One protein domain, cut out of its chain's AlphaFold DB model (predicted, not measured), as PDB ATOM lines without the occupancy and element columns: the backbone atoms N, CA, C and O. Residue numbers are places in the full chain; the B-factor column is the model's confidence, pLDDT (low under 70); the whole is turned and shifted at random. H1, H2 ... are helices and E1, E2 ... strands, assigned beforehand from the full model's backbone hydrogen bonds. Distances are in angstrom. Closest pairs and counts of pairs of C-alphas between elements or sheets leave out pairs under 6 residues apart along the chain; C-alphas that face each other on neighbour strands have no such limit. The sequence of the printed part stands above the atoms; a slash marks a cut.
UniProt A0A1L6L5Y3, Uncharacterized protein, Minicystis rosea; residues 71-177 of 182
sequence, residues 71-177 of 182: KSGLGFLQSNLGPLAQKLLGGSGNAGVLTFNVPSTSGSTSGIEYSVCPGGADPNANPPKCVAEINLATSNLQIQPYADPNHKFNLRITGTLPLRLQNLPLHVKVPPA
ATOM      1  N   LYS A  71       6.112 -29.699  58.865       73.06
ATOM      2  CA  LYS A  71       4.820 -29.056  59.167       73.06
ATOM      3  C   LYS A  71       4.873 -27.531  58.997       73.06
ATOM      4  O   LYS A  71       3.933 -26.956  58.467       73.06
ATOM      5  N   SER A  72       5.980 -26.891  59.384       77.19
ATOM      6  CA  SER A  72       6.187 -25.453  59.172       77.19
ATOM      7  C   SER A  72       6.329 -25.092  57.691       77.19
ATOM      8  O   SER A  72       5.777 -24.081  57.269       77.19
ATOM      9  N   GLY A  73       6.981 -25.935  56.884       76.38
ATOM     10  CA  GLY A  73       7.021 -25.775  55.426       76.38
ATOM     11  C   GLY A  73       5.635 -25.878  54.781       76.38
ATOM     12  O   GLY A  73       5.282 -25.053  53.943       76.38
ATOM     13  N   LEU A  74       4.806 -26.832  55.220       80.12
ATOM     14  CA  LEU A  74       3.412 -26.939  54.770       80.12
ATOM     15  C   LEU A  74       2.568 -25.734  55.220       80.12
ATOM     16  O   LEU A  74       1.787 -25.220  54.426       80.12
ATOM     17  N   GLY A  75       2.753 -25.242  56.448       78.56
ATOM     18  CA  GLY A  75       2.083 -24.031  56.938       78.56
ATOM     19  C   GLY A  75       2.494 -22.762  56.179       78.56
ATOM     20  O   GLY A  75       1.655 -21.906  55.894       78.56
ATOM     21  N   PHE A  76       3.764 -22.661  55.776       81.38
ATOM     22  CA  PHE A  76       4.230 -21.591  54.895       81.38
ATOM     23  C   PHE A  76       3.555 -21.669  53.524       81.38
ATOM     24  O   PHE A  76       3.063 -20.652  53.038       81.38
ATOM     25  N   LEU A  77       3.483 -22.864  52.925       79.56
ATOM     26  CA  LEU A  77       2.778 -23.052  51.658       79.56
ATOM     27  C   LEU A  77       1.317 -22.629  51.792       79.56
ATOM     28  O   LEU A  77       0.887 -21.799  51.004       79.56
ATOM     29  N   GLN A  78       0.607 -23.100  52.824       74.69
ATOM     30  CA  GLN A  78      -0.781 -22.714  53.119       74.69
ATOM     31  C   GLN A  78      -0.976 -21.199  53.195       74.69
ATOM     32  O   GLN A  78      -1.856 -20.655  52.535       74.69
ATOM     33  N   SER A  79      -0.127 -20.511  53.958       79.94
ATOM     34  CA  SER A  79      -0.226 -19.058  54.156       79.94
ATOM     35  C   SER A  79       0.026 -18.269  52.869       79.94
ATOM     36  O   SER A  79      -0.418 -17.133  52.733       79.94
ATOM     37  N   ASN A  80       0.724 -18.878  51.910       77.81
ATOM     38  CA  ASN A  80       1.064 -18.279  50.625       77.81
ATOM     39  C   ASN A  80       0.309 -18.930  49.455       77.81
ATOM     40  O   ASN A  80       0.622 -18.638  48.300       77.81
ATOM     41  N   LEU A  81      -0.690 -19.785  49.722       70.06
ATOM     42  CA  LEU A  81      -1.413 -20.515  48.680       70.06
ATOM     43  C   LEU A  81      -2.147 -19.579  47.729       70.06
ATOM     44  O   LEU A  81      -2.187 -19.894  46.556       70.06
ATOM     45  N   GLY A  82      -2.679 -18.438  48.170       69.88
ATOM     46  CA  GLY A  82      -3.346 -17.493  47.263       69.88
ATOM     47  C   GLY A  82      -2.404 -16.996  46.151       69.88
ATOM     48  O   GLY A  82      -2.633 -17.294  44.976       69.88
ATOM     49  N   PRO A  83      -1.294 -16.318  46.500       70.62
ATOM     50  CA  PRO A  83      -0.294 -15.874  45.526       70.62
ATOM     51  C   PRO A  83       0.385 -17.017  44.756       70.62
ATOM     52  O   PRO A  83       0.695 -16.870  43.572       70.62
ATOM     53  N   LEU A  84       0.641 -18.159  45.408       69.88
ATOM     54  CA  LEU A  84       1.259 -19.320  44.761       69.88
ATOM     55  C   LEU A  84       0.299 -20.015  43.798       69.88
ATOM     56  O   LEU A  84       0.718 -20.365  42.702       69.88
ATOM     57  N   ALA A  85      -0.975 -20.167  44.151       64.75
ATOM     58  CA  ALA A  85      -2.002 -20.721  43.276       64.75
ATOM     59  C   ALA A  85      -2.189 -19.830  42.050       64.75
ATOM     60  O   ALA A  85      -2.235 -20.345  40.945       64.75
ATOM     61  N   GLN A  86      -2.184 -18.503  42.206       64.25
ATOM     62  CA  GLN A  86      -2.228 -17.580  41.068       64.25
ATOM     63  C   GLN A  86      -1.035 -17.744  40.115       64.25
ATOM     64  O   GLN A  86      -1.204 -17.686  38.902       64.25
ATOM     65  N   LYS A  87       0.173 -17.968  40.646       68.00
ATOM     66  CA  LYS A  87       1.378 -18.172  39.825       68.00
ATOM     67  C   LYS A  87       1.455 -19.573  39.208       68.00
ATOM     68  O   LYS A  87       1.893 -19.701  38.069       68.00
ATOM     69  N   LEU A  88       1.045 -20.610  39.942       65.44
ATOM     70  CA  LEU A  88       1.128 -22.020  39.533       65.44
ATOM     71  C   LEU A  88      -0.017 -22.443  38.612       65.44
ATOM     72  O   LEU A  88       0.211 -23.218  37.690       65.44
ATOM     73  N   LEU A  89      -1.223 -21.905  38.814       65.75
ATOM     74  CA  LEU A  89      -2.359 -22.068  37.895       65.75
ATOM     75  C   LEU A  89      -2.224 -21.175  36.651       65.75
ATOM     76  O   LEU A  89      -3.105 -21.151  35.796       65.75
ATOM     77  N   GLY A  90      -1.075 -20.506  36.532       48.03
ATOM     78  CA  GLY A  90      -0.583 -19.895  35.317       48.03
ATOM     79  C   GLY A  90      -1.017 -18.450  35.152       48.03
ATOM     80  O   GLY A  90      -2.123 -18.053  35.505       48.03
ATOM     81  N   GLY A  91      -0.143 -17.681  34.503       52.91
ATOM     82  CA  GLY A  91      -0.424 -16.399  33.857       52.91
ATOM     83  C   GLY A  91      -1.516 -16.446  32.772       52.91
ATOM     84  O   GLY A  91      -1.354 -15.845  31.719       52.91
ATOM     85  N   SER A  92      -2.630 -17.130  33.030       51.28
ATOM     86  CA  SER A  92      -3.874 -17.147  32.270       51.28
ATOM     87  C   SER A  92      -4.863 -16.150  32.889       51.28
ATOM     88  O   SER A  92      -5.918 -16.555  33.357       51.28
ATOM     89  N   GLY A  93      -4.498 -14.865  32.974       52.38
ATOM     90  CA  GLY A  93      -5.398 -13.695  33.095       52.38
ATOM     91  C   GLY A  93      -6.448 -13.584  34.225       52.38
ATOM     92  O   GLY A  93      -6.922 -12.484  34.473       52.38
ATOM     93  N   ASN A  94      -6.797 -14.650  34.948       58.12
ATOM     94  CA  ASN A  94      -8.050 -14.772  35.700       58.12
ATOM     95  C   ASN A  94      -7.824 -14.926  37.212       58.12
ATOM     96  O   ASN A  94      -8.590 -15.599  37.890       58.12
ATOM     97  N   ALA A  95      -6.760 -14.321  37.752       61.84
ATOM     98  CA  ALA A  95      -6.564 -14.092  39.192       61.84
ATOM     99  C   ALA A  95      -6.752 -15.313  40.135       61.84
ATOM    100  O   ALA A  95      -7.042 -15.133  41.318       61.84
ATOM    101  N   GLY A  96      -6.540 -16.547  39.657       63.78
ATOM    102  CA  GLY A  96      -6.735 -17.778  40.443       63.78
ATOM    103  C   GLY A  96      -8.160 -18.349  40.403       63.78
ATOM    104  O   GLY A  96      -8.525 -19.143  41.272       63.78
ATOM    105  N   VAL A  97      -8.961 -17.953  39.413       72.19
ATOM    106  CA  VAL A  97     -10.259 -18.553  39.098       72.19
ATOM    107  C   VAL A  97     -10.061 -19.702  38.108       72.19
ATOM    108  O   VAL A  97      -9.565 -19.503  37.001       72.19
ATOM    109  N   LEU A  98     -10.460 -20.906  38.510       75.06
ATOM    110  CA  LEU A  98     -10.569 -22.072  37.637       75.06
ATOM    111  C   LEU A  98     -11.959 -22.111  37.010       75.06
ATOM    112  O   LEU A  98     -12.958 -22.109  37.725       75.06
ATOM    113  N   THR A  99     -12.022 -22.192  35.688       75.00
ATOM    114  CA  THR A  99     -13.266 -22.359  34.930       75.00
ATOM    115  C   THR A  99     -13.433 -23.811  34.496       75.00
ATOM    116  O   THR A  99     -12.537 -24.380  33.872       75.00
ATOM    117  N   PHE A 100     -14.593 -24.391  34.779       80.75
ATOM    118  CA  PHE A 100     -15.006 -25.721  34.353       80.75
ATOM    119  C   PHE A 100     -16.247 -25.610  33.473       80.75
ATOM    120  O   PHE A 100     -17.220 -24.942  33.822       80.75
ATOM    121  N   ASN A 101     -16.227 -26.303  32.343       81.69
ATOM    122  CA  ASN A 101     -17.360 -26.362  31.433       81.69
ATOM    123  C   ASN A 101     -18.366 -27.398  31.943       81.69
ATOM    124  O   ASN A 101     -18.010 -28.564  32.125       81.69
ATOM    125  N   VAL A 102     -19.611 -26.981  32.176       79.69
ATOM    126  CA  VAL A 102     -20.688 -27.890  32.581       79.69
ATOM    127  C   VAL A 102     -21.203 -28.614  31.332       79.69
ATOM    128  O   VAL A 102     -21.673 -27.953  30.402       79.69
ATOM    129  N   PRO A 103     -21.117 -29.954  31.261       77.56
ATOM    130  CA  PRO A 103     -21.622 -30.691  30.111       77.56
ATOM    131  C   PRO A 103     -23.153 -30.613  30.041       77.56
ATOM    132  O   PRO A 103     -23.836 -30.564  31.064       77.56
ATOM    133  N   SER A 104     -23.693 -30.655  28.822       79.81
ATOM    134  CA  SER A 104     -25.133 -30.825  28.609       79.81
ATOM    135  C   SER A 104     -25.556 -32.175  29.182       79.81
ATOM    136  O   SER A 104     -25.043 -33.211  28.758       79.81
ATOM    137  N   THR A 105     -26.497 -32.176  30.122       80.81
ATOM    138  CA  THR A 105     -27.079 -33.411  30.664       80.81
ATOM    139  C   THR A 105     -28.580 -33.410  30.428       80.81
ATOM    140  O   THR A 105     -29.238 -32.377  30.506       80.81
ATOM    141  N   SER A 106     -29.138 -34.563  30.085       81.69
ATOM    142  CA  SER A 106     -30.573 -34.730  29.859       81.69
ATOM    143  C   SER A 106     -31.048 -36.010  30.518       81.69
ATOM    144  O   SER A 106     -30.335 -37.013  30.503       81.69
ATOM    145  N   GLY A 107     -32.252 -35.981  31.074       78.81
ATOM    146  CA  GLY A 107     -32.869 -37.134  31.711       78.81
ATOM    147  C   GLY A 107     -34.384 -37.015  31.737       78.81
ATOM    148  O   GLY A 107     -34.960 -35.999  31.357       78.81
ATOM    149  N   SER A 108     -35.036 -38.073  32.200       78.69
ATOM    150  CA  SER A 108     -36.484 -38.110  32.386       78.69
ATOM    151  C   SER A 108     -36.799 -38.595  33.793       78.69
ATOM    152  O   SER A 108     -36.277 -39.630  34.211       78.69
ATOM    153  N   THR A 109     -37.659 -37.882  34.516       71.19
ATOM    154  CA  THR A 109     -38.206 -38.357  35.794       71.19
ATOM    155  C   THR A 109     -39.718 -38.196  35.781       71.19
ATOM    156  O   THR A 109     -40.229 -37.146  35.397       71.19
ATOM    157  N   SER A 110     -40.442 -39.265  36.120       73.62
ATOM    158  CA  SER A 110     -41.913 -39.288  36.167       73.62
ATOM    159  C   SER A 110     -42.608 -38.720  34.913       73.62
ATOM    160  O   SER A 110     -43.578 -37.977  35.019       73.62
ATOM    161  N   GLY A 111     -42.098 -39.040  33.716       71.25
ATOM    162  CA  GLY A 111     -42.676 -38.598  32.436       71.25
ATOM    163  C   GLY A 111     -42.347 -37.158  32.022       71.25
ATOM    164  O   GLY A 111     -42.781 -36.728  30.958       71.25
ATOM    165  N   ILE A 112     -41.568 -36.427  32.823       75.75
ATOM    166  CA  ILE A 112     -41.079 -35.081  32.516       75.75
ATOM    167  C   ILE A 112     -39.642 -35.197  32.005       75.75
ATOM    168  O   ILE A 112     -38.759 -35.681  32.722       75.75
ATOM    169  N   GLU A 113     -39.403 -34.752  30.771       84.06
ATOM    170  CA  GLU A 113     -38.048 -34.649  30.224       84.06
ATOM    171  C   GLU A 113     -37.410 -33.351  30.717       84.06
ATOM    172  O   GLU A 113     -38.010 -32.274  30.636       84.06
ATOM    173  N   TYR A 114     -36.182 -33.438  31.215       82.12
ATOM    174  CA  TYR A 114     -35.388 -32.279  31.593       82.12
ATOM    175  C   TYR A 114     -34.049 -32.290  30.859       82.12
ATOM    176  O   TYR A 114     -33.410 -33.328  30.687       82.12
ATOM    177  N   SER A 115     -33.608 -31.111  30.441       82.12
ATOM    178  CA  SER A 115     -32.274 -30.873  29.903       82.12
ATOM    179  C   SER A 115     -31.628 -29.725  30.665       82.12
ATOM    180  O   SER A 115     -32.179 -28.629  30.768       82.12
ATOM    181  N   VAL A 116     -30.457 -30.006  31.222       79.75
ATOM    182  CA  VAL A 116     -29.573 -29.047  31.870       79.75
ATOM    183  C   VAL A 116     -28.524 -28.638  30.849       79.75
ATOM    184  O   VAL A 116     -27.839 -29.497  30.290       79.75
ATOM    185  N   CYS A 117     -28.372 -27.333  30.632       80.56
ATOM    186  CA  CYS A 117     -27.408 -26.791  29.674       80.56
ATOM    187  C   CYS A 117     -27.581 -27.287  28.225       80.56
ATOM    188  O   CYS A 117     -26.623 -27.777  27.619       80.56
ATOM    189  N   PRO A 118     -28.785 -27.142  27.639       75.62
ATOM    190  CA  PRO A 118     -29.028 -27.494  26.244       75.62
ATOM    191  C   PRO A 118     -28.102 -26.698  25.314       75.62
ATOM    192  O   PRO A 118     -28.082 -25.469  25.345       75.62
ATOM    193  N   GLY A 119     -27.334 -27.407  24.481       73.62
ATOM    194  CA  GLY A 119     -26.347 -26.811  23.567       73.62
ATOM    195  C   GLY A 119     -24.907 -26.788  24.091       73.62
ATOM    196  O   GLY A 119     -24.007 -26.435  23.336       73.62
ATOM    197  N   GLY A 120     -24.669 -27.234  25.331       73.56
ATOM    198  CA  GLY A 120     -23.330 -27.349  25.914       73.56
ATOM    199  C   GLY A 120     -22.782 -26.044  26.501       73.56
ATOM    200  O   GLY A 120     -23.451 -25.012  26.521       73.56
ATOM    201  N   ALA A 121     -21.560 -26.115  27.033       78.94
ATOM    202  CA  ALA A 121     -20.874 -24.966  27.610       78.94
ATOM    203  C   ALA A 121     -20.353 -24.015  26.533       78.94
ATOM    204  O   ALA A 121     -19.622 -24.437  25.637       78.94
ATOM    205  N   ASP A 122     -20.676 -22.731  26.678       79.25
ATOM    206  CA  ASP A 122     -20.141 -21.658  25.846       79.25
ATOM    207  C   ASP A 122     -19.480 -20.597  26.742       79.25
ATOM    208  O   ASP A 122     -20.161 -19.711  27.276       79.25
ATOM    209  N   PRO A 123     -18.151 -20.686  26.934       74.88
ATOM    210  CA  PRO A 123     -17.407 -19.738  27.753       74.88
ATOM    211  C   PRO A 123     -17.203 -18.368  27.093       74.88
ATOM    212  O   PRO A 123     -16.799 -17.440  27.789       74.88
ATOM    213  N   ASN A 124     -17.482 -18.221  25.793       78.12
ATOM    214  CA  ASN A 124     -17.273 -16.971  25.052       78.12
ATOM    215  C   ASN A 124     -18.578 -16.201  24.784       78.12
ATOM    216  O   ASN A 124     -18.538 -15.075  24.286       78.12
ATOM    217  N   ALA A 125     -19.737 -16.783  25.106       77.25
ATOM    218  CA  ALA A 125     -21.014 -16.083  25.065       77.25
ATOM    219  C   ALA A 125     -21.041 -14.896  26.048       77.25
ATOM    220  O   ALA A 125     -20.425 -14.933  27.108       77.25
ATOM    221  N   ASN A 126     -21.812 -13.854  25.723       74.12
ATOM    222  CA  ASN A 126     -22.070 -12.720  26.614       74.12
ATOM    223  C   ASN A 126     -23.552 -12.712  27.032       74.12
ATOM    224  O   ASN A 126     -24.388 -12.277  26.236       74.12
ATOM    225  N   PRO A 127     -23.915 -13.168  28.250       69.44
ATOM    226  CA  PRO A 127     -23.055 -13.696  29.321       69.44
ATOM    227  C   PRO A 127     -22.630 -15.171  29.112       69.44
ATOM    228  O   PRO A 127     -23.362 -15.899  28.429       69.44
ATOM    229  N   PRO A 128     -21.511 -15.627  29.725       78.00
ATOM    230  CA  PRO A 128     -21.032 -17.008  29.630       78.00
ATOM    231  C   PRO A 128     -22.114 -18.008  30.032       78.00
ATOM    232  O   PRO A 128     -22.814 -17.813  31.031       78.00
ATOM    233  N   LYS A 129     -22.265 -19.077  29.247       82.31
ATOM    234  CA  LYS A 129     -23.309 -20.087  29.454       82.31
ATOM    235  C   LYS A 129     -22.698 -21.388  29.926       82.31
ATOM    236  O   LYS A 129     -21.769 -21.897  29.300       82.31
ATOM    237  N   CYS A 130     -23.272 -21.959  30.983       81.69
ATOM    238  CA  CYS A 130     -22.898 -23.286  31.465       81.69
ATOM    239  C   CYS A 130     -21.413 -23.395  31.844       81.69
ATOM    240  O   CYS A 130     -20.755 -24.406  31.593       81.69
ATOM    241  N   VAL A 131     -20.894 -22.342  32.480       83.38
ATOM    242  CA  VAL A 131     -19.534 -22.295  33.023       83.38
ATOM    243  C   VAL A 131     -19.604 -22.233  34.544       83.38
ATOM    244  O   VAL A 131     -20.296 -21.388  35.117       83.38
ATOM    245  N   ALA A 132     -18.881 -23.135  35.200       82.19
ATOM    246  CA  ALA A 132     -18.649 -23.114  36.634       82.19
ATOM    247  C   ALA A 132     -17.282 -22.488  36.919       82.19
ATOM    248  O   ALA A 132     -16.272 -22.882  36.347       82.19
ATOM    249  N   GLU A 133     -17.237 -21.532  37.828       80.88
ATOM    250  CA  GLU A 133     -16.029 -20.845  38.263       80.88
ATOM    251  C   GLU A 133     -15.735 -21.207  39.712       80.88
ATOM    252  O   GLU A 133     -16.610 -21.128  40.574       80.88
ATOM    253  N   ILE A 134     -14.489 -21.570  39.995       81.38
ATOM    254  CA  ILE A 134     -13.991 -21.796  41.347       81.38
ATOM    255  C   ILE A 134     -12.899 -20.780  41.607       81.38
ATOM    256  O   ILE A 134     -11.846 -20.814  40.971       81.38
ATOM    257  N   ASN A 135     -13.128 -19.883  42.559       76.81
ATOM    258  CA  ASN A 135     -12.101 -18.936  42.964       76.81
ATOM    259  C   ASN A 135     -11.207 -19.578  44.029       76.81
ATOM    260  O   ASN A 135     -11.562 -19.634  45.206       76.81
ATOM    261  N   LEU A 136     -10.042 -20.074  43.610       73.62
ATOM    262  CA  LEU A 136      -9.073 -20.644  44.541       73.62
ATOM    263  C   LEU A 136      -8.308 -19.571  45.313       73.62
ATOM    264  O   LEU A 136      -7.904 -19.821  46.447       73.62
ATOM    265  N   ALA A 137      -8.147 -18.374  44.749       69.88
ATOM    266  CA  ALA A 137      -7.442 -17.284  45.417       69.88
ATOM    267  C   ALA A 137      -8.159 -16.802  46.688       69.88
ATOM    268  O   ALA A 137      -7.497 -16.383  47.635       69.88
ATOM    269  N   THR A 138      -9.492 -16.893  46.736       70.56
ATOM    270  CA  THR A 138     -10.292 -16.556  47.927       70.56
ATOM    271  C   THR A 138     -10.712 -17.775  48.751       70.56
ATOM    272  O   THR A 138     -11.386 -17.625  49.771       70.56
ATOM    273  N   SER A 139     -10.326 -18.985  48.340       72.88
ATOM    274  CA  SER A 139     -10.676 -20.216  49.054       72.88
ATOM    275  C   SER A 139      -9.817 -20.413  50.308       72.88
ATOM    276  O   SER A 139      -8.599 -20.227  50.285       72.88
ATOM    277  N   ASN A 140     -10.439 -20.806  51.425       74.88
ATOM    278  CA  ASN A 140      -9.717 -21.108  52.664       74.88
ATOM    279  C   ASN A 140      -9.345 -22.593  52.681       74.88
ATOM    280  O   ASN A 140     -10.076 -23.411  53.234       74.88
ATOM    281  N   LEU A 141      -8.243 -22.947  52.017       79.00
ATOM    282  CA  LEU A 141      -7.759 -24.325  51.936       79.00
ATOM    283  C   LEU A 141      -6.672 -24.584  52.981       79.00
ATOM    284  O   LEU A 141      -5.636 -23.924  53.014       79.00
ATOM    285  N   GLN A 142      -6.886 -25.603  53.802       78.25
ATOM    286  CA  GLN A 142      -5.929 -26.117  54.772       78.25
ATOM    287  C   GLN A 142      -5.379 -27.453  54.283       78.25
ATOM    288  O   GLN A 142      -6.136 -28.366  53.968       78.25
ATOM    289  N   ILE A 143      -4.056 -27.581  54.245       80.38
ATOM    290  CA  ILE A 143      -3.341 -28.784  53.797       80.38
ATOM    291  C   ILE A 143      -2.679 -29.454  54.999       80.38
ATOM    292  O   ILE A 143      -1.575 -29.084  55.398       80.38
ATOM    293  N   GLN A 144      -3.333 -30.436  55.596       77.31
ATOM    294  CA  GLN A 144      -2.819 -31.092  56.791       77.31
ATOM    295  C   GLN A 144      -2.156 -32.426  56.429       77.31
ATOM    296  O   GLN A 144      -2.713 -33.195  55.640       77.31
ATOM    297  N   PRO A 145      -0.978 -32.743  56.994       74.94
ATOM    298  CA  PRO A 145      -0.428 -34.083  56.887       74.94
ATOM    299  C   PRO A 145      -1.340 -35.049  57.647       74.94
ATOM    300  O   PRO A 145      -1.599 -34.868  58.837       74.94
ATOM    301  N   TYR A 146      -1.823 -36.069  56.947       78.94
ATOM    302  CA  TYR A 146      -2.665 -37.120  57.494       78.94
ATOM    303  C   TYR A 146      -1.855 -38.412  57.545       78.94
ATOM    304  O   TYR A 146      -1.409 -38.929  56.519       78.94
ATOM    305  N   ALA A 147      -1.627 -38.898  58.763       69.56
ATOM    306  CA  ALA A 147      -1.016 -40.196  58.982       69.56
ATOM    307  C   ALA A 147      -2.098 -41.265  58.810       69.56
ATOM    308  O   ALA A 147      -3.000 -41.382  59.639       69.56
ATOM    309  N   ASP A 148      -2.015 -42.014  57.715       69.50
ATOM    310  CA  ASP A 148      -2.813 -43.223  57.529       69.50
ATOM    311  C   ASP A 148      -2.292 -44.315  58.487       69.50
ATOM    312  O   ASP A 148      -1.069 -44.425  58.658       69.50
ATOM    313  N   PRO A 149      -3.162 -45.139  59.101       72.38
ATOM    314  CA  PRO A 149      -2.738 -46.291  59.903       72.38
ATOM    315  C   PRO A 149      -1.781 -47.246  59.164       72.38
ATOM    316  O   PRO A 149      -1.009 -47.944  59.812       72.38
ATOM    317  N   ASN A 150      -1.758 -47.237  57.828       73.56
ATOM    318  CA  ASN A 150      -0.858 -48.058  57.008       73.56
ATOM    319  C   ASN A 150       0.505 -47.400  56.697       73.56
ATOM    320  O   ASN A 150       1.131 -47.727  55.688       73.56
ATOM    321  N   HIS A 151       0.960 -46.437  57.508       57.75
ATOM    322  CA  HIS A 151       2.242 -45.723  57.342       57.75
ATOM    323  C   HIS A 151       2.416 -44.983  56.002       57.75
ATOM    324  O   HIS A 151       3.537 -44.670  55.593       57.75
ATOM    325  N   LYS A 152       1.315 -44.657  55.316       62.78
ATOM    326  CA  LYS A 152       1.341 -43.816  54.115       62.78
ATOM    327  C   LYS A 152       1.247 -42.346  54.511       62.78
ATOM    328  O   LYS A 152       0.334 -41.939  55.230       62.78
ATOM    329  N   PHE A 153       2.197 -41.545  54.033       66.25
ATOM    330  CA  PHE A 153       2.144 -40.092  54.159       66.25
ATOM    331  C   PHE A 153       1.151 -39.539  53.136       66.25
ATOM    332  O   PHE A 153       1.479 -39.426  51.957       66.25
ATOM    333  N   ASN A 154      -0.050 -39.191  53.595       74.50
ATOM    334  CA  ASN A 154      -1.086 -38.578  52.773       74.50
ATOM    335  C   ASN A 154      -1.263 -37.101  53.152       74.50
ATOM    336  O   ASN A 154      -1.029 -36.695  54.293       74.50
ATOM    337  N   LEU A 155      -1.692 -36.280  52.194       78.06
ATOM    338  CA  LEU A 155      -2.087 -34.893  52.440       78.06
ATOM    339  C   LEU A 155      -3.610 -34.808  52.411       78.06
ATOM    340  O   LEU A 155      -4.239 -35.198  51.431       78.06
ATOM    341  N   ARG A 156      -4.204 -34.288  53.485       80.69
ATOM    342  CA  ARG A 156      -5.633 -33.992  53.546       80.69
ATOM    343  C   ARG A 156      -5.835 -32.506  53.292       80.69
ATOM    344  O   ARG A 156      -5.330 -31.678  54.046       80.69
ATOM    345  N   ILE A 157      -6.573 -32.182  52.237       80.88
ATOM    346  CA  ILE A 157      -6.943 -30.808  51.899       80.88
ATOM    347  C   ILE A 157      -8.381 -30.584  52.370       80.88
ATOM    348  O   ILE A 157      -9.285 -31.303  51.951       80.88
ATOM    349  N   THR A 158      -8.597 -29.626  53.268       81.88
ATOM    350  CA  THR A 158      -9.922 -29.271  53.798       81.88
ATOM    351  C   THR A 158     -10.148 -27.780  53.674       81.88
ATOM    352  O   THR A 158      -9.246 -27.007  53.975       81.88
ATOM    353  N   GLY A 159     -11.344 -27.363  53.284       81.69
ATOM    354  CA  GLY A 159     -11.643 -25.947  53.149       81.69
ATOM    355  C   GLY A 159     -12.970 -25.679  52.470       81.69
ATOM    356  O   GLY A 159     -13.614 -26.595  51.958       81.69
ATOM    357  N   THR A 160     -13.363 -24.411  52.460       82.81
ATOM    358  CA  THR A 160     -14.512 -23.941  51.691       82.81
ATOM    359  C   THR A 160     -14.051 -23.497  50.308       82.81
ATOM    360  O   THR A 160     -13.124 -22.696  50.164       82.81
ATOM    361  N   LEU A 161     -14.702 -24.039  49.282       81.38
ATOM    362  CA  LEU A 161     -14.470 -23.689  47.886       81.38
ATOM    363  C   LEU A 161     -15.659 -22.858  47.390       81.38
ATOM    364  O   LEU A 161     -16.756 -23.407  47.260       81.38
ATOM    365  N   PRO A 162     -15.483 -21.550  47.138       77.50
ATOM    366  CA  PRO A 162     -16.538 -20.736  46.560       77.50
ATOM    367  C   PRO A 162     -16.717 -21.123  45.089       77.50
ATOM    368  O   PRO A 162     -15.823 -20.917  44.265       77.50
ATOM    369  N   LEU A 163     -17.879 -21.696  44.782       81.81
ATOM    370  CA  LEU A 163     -18.283 -22.087  43.437       81.81
ATOM    371  C   LEU A 163     -19.338 -21.105  42.919       81.81
ATOM    372  O   LEU A 163     -20.339 -20.849  43.589       81.81
ATOM    373  N   ARG A 164     -19.119 -20.563  41.721       81.12
ATOM    374  CA  ARG A 164     -20.062 -19.690  41.017       81.12
ATOM    375  C   ARG A 164     -20.480 -20.356  39.714       81.12
ATOM    376  O   ARG A 164     -19.636 -20.678  38.893       81.12
ATOM    377  N   LEU A 165     -21.778 -20.552  39.516       79.88
ATOM    378  CA  LEU A 165     -22.329 -21.071  38.262       79.88
ATOM    379  C   LEU A 165     -22.879 -19.908  37.439       79.88
ATOM    380  O   LEU A 165     -23.718 -19.150  37.929       79.88
ATOM    381  N   GLN A 166     -22.408 -19.764  36.203       77.88
ATOM    382  CA  GLN A 166     -22.909 -18.761  35.269       77.88
ATOM    383  C   GLN A 166     -23.944 -19.374  34.328       77.88
ATOM    384  O   GLN A 166     -23.641 -20.329  33.615       77.88
ATOM    385  N   ASN A 167     -25.149 -18.790  34.342       73.00
ATOM    386  CA  ASN A 167     -26.250 -19.040  33.410       73.00
ATOM    387  C   ASN A 167     -26.442 -20.532  33.078       73.00
ATOM    388  O   ASN A 167     -25.940 -21.028  32.065       73.00
ATOM    389  N   LEU A 168     -27.159 -21.234  33.963       80.94
ATOM    390  CA  LEU A 168     -27.477 -22.658  33.858       80.94
ATOM    391  C   LEU A 168     -28.939 -22.841  33.397       80.94
ATOM    392  O   LEU A 168     -29.821 -23.031  34.239       80.94
ATOM    393  N   PRO A 169     -29.239 -22.737  32.088       78.88
ATOM    394  CA  PRO A 169     -30.592 -22.922  31.587       78.88
ATOM    395  C   PRO A 169     -31.082 -24.352  31.832       78.88
ATOM    396  O   PRO A 169     -30.373 -25.331  31.581       78.88
ATOM    397  N   LEU A 170     -32.328 -24.447  32.294       80.12
ATOM    398  CA  LEU A 170     -33.064 -25.689  32.489       80.12
ATOM    399  C   LEU A 170     -34.242 -25.699  31.520       80.12
ATOM    400  O   LEU A 170     -35.129 -24.851  31.607       80.12
ATOM    401  N   HIS A 171     -34.253 -26.647  30.589       79.62
ATOM    402  CA  HIS A 171     -35.414 -26.899  29.743       79.62
ATOM    403  C   HIS A 171     -36.188 -28.066  30.334       79.62
ATOM    404  O   HIS A 171     -35.678 -29.182  30.397       79.62
ATOM    405  N   VAL A 172     -37.417 -27.799  30.765       80.00
ATOM    406  CA  VAL A 172     -38.338 -28.818  31.261       80.00
ATOM    407  C   VAL A 172     -39.446 -28.966  30.235       80.00
ATOM    408  O   VAL A 172     -40.184 -28.019  29.965       80.00
ATOM    409  N   LYS A 173     -39.556 -30.152  29.652       78.31
ATOM    410  CA  LYS A 173     -40.649 -30.504  28.759       78.31
ATOM    411  C   LYS A 173     -41.647 -31.322  29.563       78.31
ATOM    412  O   LYS A 173     -41.439 -32.500  29.851       78.31
ATOM    413  N   VAL A 174     -42.715 -30.648  29.972       74.00
ATOM    414  CA  VAL A 174     -43.846 -31.285  30.646       74.00
ATOM    415  C   VAL A 174     -44.679 -31.990  29.573       74.00
ATOM    416  O   VAL A 174     -44.960 -31.373  28.539       74.00
ATOM    417  N   PRO A 175     -45.057 -33.267  29.760       67.88
ATOM    418  CA  PRO A 175     -45.987 -33.917  28.851       67.88
ATOM    419  C   PRO A 175     -47.291 -33.104  28.827       67.88
ATOM    420  O   PRO A 175     -47.686 -32.569  29.868       67.88
ATOM    421  N   PRO A 176     -47.947 -32.953  27.660       63.59
ATOM    422  CA  PRO A 176     -49.222 -32.254  27.596       63.59
ATOM    423  C   PRO A 176     -50.153 -32.899  28.617       63.59
ATOM    424  O   PRO A 176     -50.258 -34.127  28.653       63.59
ATOM    425  N   ALA A 177     -50.766 -32.079  29.477       57.00
ATOM    426  CA  ALA A 177     -51.758 -32.550  30.427       57.00
ATOM    427  C   ALA A 177     -52.761 -33.386  29.635       57.00
ATOM    428  O   ALA A 177     -53.448 -32.856  28.761       57.00
TER     429      ALA A 177
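Overview. This is residues 71 to 177 of the 182 residues of an uncharacterized protein of Minicystis rosea (UniProt A0A1L6L5Y3). Three small antiparallel sheets follow one another in a long, flat row bowed like a wide V, with the sheet E1 - E4 - E7 in the middle, the sheet E2 - E3 - E8 making one arm and the hairpin E5 and E6 the other. H1 packs on E5 on the hairpin's side of the row, and H2 follows it about perpendicular. The printed part has 107 residues with two named helices and then eight named strands, in the order H1 H2 E1 E2 E3 E4 E5 E6 E7 E8; the class is mixed, helices and strands. The whole is only just extended, close to loose, with a radius of gyration of the C-alphas of 19.8 A, and the C-alphas span 64 by 39 by 17 A.

Along the chain. H1 is residues 71 to 79, 12.3 A from first to last C-alpha, and begins at C-alpha 71 (4.820, -29.056, 59.167). H2 is residues 81 to 88. E1 is residues 97 to 101, E2 is 105 to 109, E3 is 112 to 116 and E4 is 131 to 135, with C-alpha 131 at (-19.534, -22.295, 33.023). E5, residues 140 to 147, measures 21.9 A, and E6, residues 153 to 160, measures 23.3 A. E7 is residues 163 to 166, and E8, residues 170 to 173, ends at C-alpha 173 (-40.649, -30.504, 28.759).

Arrangement. The closest C-alphas of H1 and E5 are those of Gln 78 and Gln 142, 6.4 A apart. H1 and H2 are close but not clearly touching, the closest C-alphas being those of Leu 77 and Leu 84 at 8.0 A, and their lines stand about perpendicular at 79 degrees. In both helices every O i to N i+4 pair is within hydrogen-bond range. H2 and E5 are near each other, with 6 pairs of C-alphas within 10 A. E4 is the inner strand between E1 and E7: N 98 and O 134 are 2.8 A apart, and N 164 and O 133 are 2.8 A apart. E2 and E3 form a hairpin, with N 107 and O 114 at 2.9 A, and E3 and E8 are antiparallel, with N 115 and O 171 at 2.8 A. E5 and E6 also form a hairpin, with N 144 and O 156 at 2.8 A. E6 runs on into E7 across a break of 2 residues, at 55 degrees. E5 and E8 are apart.

Size, cuts and confidence. The two C-alphas farthest apart, those of Ser 72 and Ala 177, are 65.1 A from each other. The printed part has no cut. The link from E3 to E4, residues 117 to 130, is long. The mean pLDDT of the printed part is 74.5, and 24 residues are under 70, among them residues 84 to 96 and 175 to 177.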